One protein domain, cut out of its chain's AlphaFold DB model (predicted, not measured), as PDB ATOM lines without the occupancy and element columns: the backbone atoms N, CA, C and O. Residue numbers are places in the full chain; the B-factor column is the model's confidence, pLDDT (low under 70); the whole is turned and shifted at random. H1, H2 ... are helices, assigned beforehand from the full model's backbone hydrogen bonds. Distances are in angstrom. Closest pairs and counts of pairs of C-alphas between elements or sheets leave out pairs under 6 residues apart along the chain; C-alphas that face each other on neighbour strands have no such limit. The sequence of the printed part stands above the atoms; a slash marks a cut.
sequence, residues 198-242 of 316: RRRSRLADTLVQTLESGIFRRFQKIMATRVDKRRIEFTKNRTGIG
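Overview. This is residues 198 to 242 of the 316 residues of an uncharacterized protein of Folsomia candida (UniProt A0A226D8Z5). One long helix, H2, makes most of the length of this domain, and a shorter helix, H1, is joined to its first end at a wide, open corner. The two helices meet only near that corner and do not fold back on each other, and short tails without a named element extend from both far ends. The printed part has 45 residues with two named helices, H1 then H2 along the chain, and no named strand; the class is all helix. The whole is extended, with a radius of gyration of the C-alphas of 18.5 A, and its C-alphas span 61 by 21 by 7 A, a rod in outline.

Along the chain. H2, the longest helix, holds residues 215 to 240 and measures 37.5 A from first to last C-alpha. It begins at C-alpha 215, at (159.724, 179.150, 276.741), and ends at C-alpha 240, at (181.869, 209.077, 280.901). H1 holds residues 202 to 212 and measures 15.2 A; its C-alpha 202 is at (154.595, 164.847, 286.874).

Arrangement. H2 and H1 are close but not clearly touching, with 2 pairs of C-alphas within 8 A. Their closest C-alphas are those of Phe 216 and Thr 210, 6.5 A apart. Their lines stand at a steep tilt of 62 degrees, and they run the same way. A tight link of 2 residues joins H1 to H2. In both H1 and H2 every O i to N i+4 pair is within hydrogen-bond range. Residues 217 to 242, of which 217 to 240 belong to H2, stand free.

Size, cuts and confidence. The two C-alphas farthest apart in the domain are those of Arg 199 and Gly 242, at 61.3 A. The printed part has no cut. The mean pLDDT of the printed part is 74.5, and residues 198 to 199, residue 231 and residues 234 to 242 are under 70.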
ATOM      1  N   ARG A 198     161.554 158.442 293.071       58.59
ATOM      2  CA  ARG A 198     161.689 157.043 292.596       58.59
ATOM      3  C   ARG A 198     160.652 156.629 291.537       58.59
ATOM      4  O   ARG A 198     160.766 155.548 290.966       58.59
ATOM      5  N   ARG A 199     159.612 157.437 291.301       68.44
ATOM      6  CA  ARG A 199     158.560 157.205 290.292       68.44
ATOM      7  C   ARG A 199     158.490 158.380 289.315       68.44
ATOM      8  O   ARG A 199     158.918 159.481 289.654       68.44
ATOM      9  N   ARG A 200     157.922 158.150 288.125       72.75
ATOM     10  CA  ARG A 200     157.683 159.163 287.079       72.75
ATOM     11  C   ARG A 200     157.005 160.393 287.699       72.75
ATOM     12  O   ARG A 200     155.831 160.343 288.066       72.75
ATOM     13  N   SER A 201     157.777 161.454 287.921       79.25
ATOM     14  CA  SER A 201     157.277 162.671 288.552       79.25
ATOM     15  C   SER A 201     156.579 163.512 287.494       79.25
ATOM     16  O   SER A 201     157.207 163.885 286.507       79.25
ATOM     17  N   ARG A 202     155.314 163.883 287.731       82.88
ATOM     18  CA  ARG A 202     154.595 164.847 286.874       82.88
ATOM     19  C   ARG A 202     155.352 166.173 286.733       82.88
ATOM     20  O   ARG A 202     155.208 166.867 285.730       82.88
ATOM     21  N   LEU A 203     156.172 166.520 287.727       81.12
ATOM     22  CA  LEU A 203     157.011 167.713 287.701       81.12
ATOM     23  C   LEU A 203     158.157 167.581 286.688       81.12
ATOM     24  O   LEU A 203     158.466 168.541 285.997       81.12
ATOM     25  N   ALA A 204     158.750 166.392 286.556       81.94
ATOM     26  CA  ALA A 204     159.768 166.149 285.537       81.94
ATOM     27  C   ALA A 204     159.156 166.242 284.130       81.94
ATOM     28  O   ALA A 204     159.715 166.922 283.276       81.94
ATOM     29  N   ASP A 205     157.977 165.647 283.918       84.50
ATOM     30  CA  ASP A 205     157.291 165.674 282.618       84.50
ATOM     31  C   ASP A 205     156.899 167.105 282.201       84.50
ATOM     32  O   ASP A 205     157.159 167.529 281.077       84.50
ATOM     33  N   THR A 206     156.326 167.890 283.119       87.06
ATOM     34  CA  THR A 206     155.969 169.300 282.855       87.06
ATOM     35  C   THR A 206     157.193 170.173 282.603       87.06
ATOM     36  O   THR A 206     157.163 171.073 281.762       87.06
ATOM     37  N   LEU A 207     158.294 169.906 283.296       82.81
ATOM     38  CA  LEU A 207     159.541 170.621 283.094       82.81
ATOM     39  C   LEU A 207     160.188 170.277 281.744       82.81
ATOM     40  O   LEU A 207     160.624 171.192 281.048       82.81
ATOM     41  N   VAL A 208     160.178 169.007 281.331       83.25
ATOM     42  CA  VAL A 208     160.598 168.594 279.981       83.25
ATOM     43  C   VAL A 208     159.751 169.303 278.924       83.25
ATOM     44  O   VAL A 208     160.315 169.965 278.060       83.25
ATOM     45  N   GLN A 209     158.422 169.302 279.060       88.62
ATOM     46  CA  GLN A 209     157.535 170.040 278.149       88.62
ATOM     47  C   GLN A 209     157.849 171.544 278.113       88.62
ATOM     48  O   GLN A 209     157.818 172.176 277.057       88.62
ATOM     49  N   THR A 210     158.196 172.139 279.257       84.19
ATOM     50  CA  THR A 210     158.560 173.562 279.338       84.19
ATOM     51  C   THR A 210     159.898 173.845 278.645       84.19
ATOM     52  O   THR A 210     160.045 174.879 277.988       84.19
ATOM     53  N   LEU A 211     160.866 172.933 278.749       81.38
ATOM     54  CA  LEU A 211     162.138 173.019 278.030       81.38
ATOM     55  C   LEU A 211     161.929 172.859 276.516       81.38
ATOM     56  O   LEU A 211     162.403 173.698 275.750       81.38
ATOM     57  N   GLU A 212     161.162 171.850 276.100       86.44
ATOM     58  CA  GLU A 212     160.844 171.552 274.695       86.44
ATOM     59  C   GLU A 212     160.037 172.668 274.026       86.44
ATOM     60  O   GLU A 212     160.287 173.012 272.873       86.44
ATOM     61  N   SER A 213     159.129 173.317 274.763       90.50
ATOM     62  CA  SER A 213     158.356 174.460 274.255       90.50
ATOM     63  C   SER A 213     159.213 175.690 273.913       90.50
ATOM     64  O   SER A 213     158.725 176.647 273.310       90.50
ATOM     65  N   GLY A 214     160.482 175.723 274.339       84.00
ATOM     66  CA  GLY A 214     161.394 176.845 274.111       84.00
ATOM     67  C   GLY A 214     161.093 178.097 274.948       84.00
ATOM     68  O   GLY A 214     161.827 179.087 274.854       84.00
ATOM     69  N   ILE A 215     160.064 178.065 275.806       82.81
ATOM     70  CA  ILE A 215     159.724 179.150 276.741       82.81
ATOM     71  C   ILE A 215     160.920 179.452 277.645       82.81
ATOM     72  O   ILE A 215     161.309 180.611 277.809       82.81
ATOM     73  N   PHE A 216     161.562 178.405 278.160       76.44
ATOM     74  CA  PHE A 216     162.739 178.535 279.010       76.44
ATOM     75  C   PHE A 216     163.888 179.279 278.308       76.44
ATOM     76  O   PHE A 216     164.454 180.222 278.864       76.44
ATOM     77  N   ARG A 217     164.159 178.950 277.037       73.56
ATOM     78  CA  ARG A 217     165.192 179.617 276.227       73.56
ATOM     79  C   ARG A 217     164.897 181.108 276.035       73.56
ATOM     80  O   ARG A 217     165.810 181.935 276.080       73.56
ATOM     81  N   ARG A 218     163.623 181.484 275.861       81.25
ATOM     82  CA  ARG A 218     163.215 182.899 275.787       81.25
ATOM     83  C   ARG A 218     163.422 183.623 277.115       81.25
ATOM     84  O   ARG A 218     163.972 184.722 277.110       81.25
ATOM     85  N   PHE A 219     163.040 183.012 278.235       80.00
ATOM     86  CA  PHE A 219     163.263 183.596 279.562       80.00
ATOM     87  C   PHE A 219     164.742 183.841 279.842       80.00
ATOM     88  O   PHE A 219     165.102 184.923 280.306       80.00
ATOM     89  N   GLN A 220     165.606 182.887 279.497       73.06
ATOM     90  CA  GLN A 220     167.052 183.050 279.632       73.06
ATOM     91  C   GLN A 220     167.577 184.228 278.814       73.06
ATOM     92  O   GLN A 220     168.306 185.065 279.344       73.06
ATOM     93  N   LYS A 221     167.150 184.353 277.552       78.69
ATOM     94  CA  LYS A 221     167.541 185.476 276.693       78.69
ATOM     95  C   LYS A 221     167.093 186.825 277.275       78.69
ATOM     96  O   LYS A 221     167.851 187.795 277.256       78.69
ATOM     97  N   ILE A 222     165.883 186.895 277.832       79.56
ATOM     98  CA  ILE A 222     165.353 188.119 278.455       79.56
ATOM     99  C   ILE A 222     166.124 188.466 279.737       79.56
ATOM    100  O   ILE A 222     166.485 189.622 279.944       79.56
ATOM    101  N   MET A 223     166.411 187.480 280.589       73.62
ATOM    102  CA  MET A 223     167.230 187.677 281.791       73.62
ATOM    103  C   MET A 223     168.633 188.182 281.433       73.62
ATOM    104  O   MET A 223     169.069 189.198 281.974       73.62
ATOM    105  N   ALA A 224     169.299 187.535 280.472       70.31
ATOM    106  CA  ALA A 224     170.638 187.914 280.023       70.31
ATOM    107  C   ALA A 224     170.679 189.361 279.504       70.31
ATOM    108  O   ALA A 224     171.499 190.162 279.945       70.31
ATOM    109  N   THR A 225     169.732 189.730 278.638       76.38
ATOM    110  CA  THR A 225     169.658 191.085 278.062       76.38
ATOM    111  C   THR A 225     169.358 192.175 279.095       76.38
ATOM    112  O   THR A 225     169.878 193.285 278.980       76.38
ATOM    113  N   ARG A 226     168.548 191.889 280.127       76.19
ATOM    114  CA  ARG A 226     168.267 192.851 281.209       76.19
ATOM    115  C   ARG A 226     169.494 193.131 282.067       76.19
ATOM    116  O   ARG A 226     169.755 194.298 282.364       76.19
ATOM    117  N   VAL A 227     170.226 192.083 282.443       73.00
ATOM    118  CA  VAL A 227     171.488 192.219 283.184       73.00
ATOM    119  C   VAL A 227     172.475 193.045 282.356       73.00
ATOM    120  O   VAL A 227     173.059 193.995 282.866       73.00
ATOM    121  N   ASP A 228     172.557 192.792 281.049       73.75
ATOM    122  CA  ASP A 228     173.470 193.520 280.163       73.75
ATOM    123  C   ASP A 228     173.163 194.987 280.001       73.75
ATOM    124  O   ASP A 228     174.075 195.810 280.023       73.75
ATOM    125  N   LYS A 229     171.888 195.326 279.810       75.69
ATOM    126  CA  LYS A 229     171.496 196.711 279.565       75.69
ATOM    127  C   LYS A 229     171.848 197.591 280.762       75.69
ATOM    128  O   LYS A 229     172.510 198.612 280.588       75.69
ATOM    129  N   ARG A 230     171.482 197.141 281.968       73.62
ATOM    130  CA  ARG A 230     171.811 197.829 283.223       73.62
ATOM    131  C   ARG A 230     173.324 198.038 283.349       73.62
ATOM    132  O   ARG A 230     173.792 199.079 283.791       73.62
ATOM    133  N   ARG A 231     174.093 197.059 282.892       64.81
ATOM    134  CA  ARG A 231     175.547 197.036 282.992       64.81
ATOM    135  C   ARG A 231     176.252 197.957 282.009       64.81
ATOM    136  O   ARG A 231     177.179 198.655 282.394       64.81
ATOM    137  N   ILE A 232     175.783 198.012 280.763       72.31
ATOM    138  CA  ILE A 232     176.280 198.971 279.769       72.31
ATOM    139  C   ILE A 232     176.069 200.403 280.272       72.31
ATOM    140  O   ILE A 232     176.946 201.242 280.090       72.31
ATOM    141  N   GLU A 233     174.941 200.677 280.929       73.56
ATOM    142  CA  GLU A 233     174.661 201.981 281.537       73.56
ATOM    143  C   GLU A 233     175.642 202.298 282.685       73.56
ATOM    144  O   GLU A 233     176.206 203.393 282.712       73.56
ATOM    145  N   PHE A 234     175.954 201.330 283.557       68.75
ATOM    146  CA  PHE A 234     176.981 201.494 284.598       68.75
ATOM    147  C   PHE A 234     178.388 201.731 284.027       68.75
ATOM    148  O   PHE A 234     179.059 202.688 284.424       68.75
ATOM    149  N   THR A 235     178.833 200.920 283.062       64.69
ATOM    150  CA  THR A 235     180.151 201.089 282.427       64.69
ATOM    151  C   THR A 235     180.230 202.416 281.668       64.69
ATOM    152  O   THR A 235     181.257 203.094 281.718       64.69
ATOM    153  N   LYS A 236     179.145 202.842 281.005       66.44
ATOM    154  CA  LYS A 236     179.066 204.140 280.316       66.44
ATOM    155  C   LYS A 236     179.195 205.307 281.295       66.44
ATOM    156  O   LYS A 236     179.915 206.251 280.997       66.44
ATOM    157  N   ASN A 237     178.573 205.228 282.470       64.44
ATOM    158  CA  ASN A 237     178.708 206.269 283.492       64.44
ATOM    159  C   ASN A 237     180.132 206.317 284.065       64.44
ATOM    160  O   ASN A 237     180.699 207.395 284.212       64.44
ATOM    161  N   ARG A 238     180.758 205.158 284.298       64.75
ATOM    162  CA  ARG A 238     182.140 205.075 284.801       64.75
ATOM    163  C   ARG A 238     183.170 205.575 283.784       64.75
ATOM    164  O   ARG A 238     184.140 206.228 284.149       64.75
ATOM    165  N   THR A 239     182.941 205.304 282.502       60.03
ATOM    166  CA  THR A 239     183.803 205.773 281.405       60.03
ATOM    167  C   THR A 239     183.505 207.213 280.977       60.03
ATOM    168  O   THR A 239     184.389 207.875 280.441       60.03
ATOM    169  N   GLY A 240     182.294 207.716 281.229       56.34
ATOM    170  CA  GLY A 240     181.869 209.077 280.901       56.34
ATOM    171  C   GLY A 240     182.352 210.154 281.877       56.34
ATOM    172  O   GLY A 240     182.459 211.306 281.478       56.34
ATOM    173  N   ILE A 241     182.681 209.800 283.125       52.41
ATOM    174  CA  ILE A 241     183.037 210.776 284.176       52.41
ATOM    175  C   ILE A 241     184.495 211.271 284.098       52.41
ATOM    176  O   ILE A 241     184.858 212.225 284.776       52.41
ATOM    177  N   GLY A 242     185.350 210.714 283.241       50.09
ATOM    178  CA  GLY A 242     186.736 211.184 283.223       50.09
ATOM    179  C   GLY A 242     187.653 210.478 282.254       50.09
ATOM    180  O   GLY A 242     188.775 210.146 282.618       50.09
TER     181      GLY A 242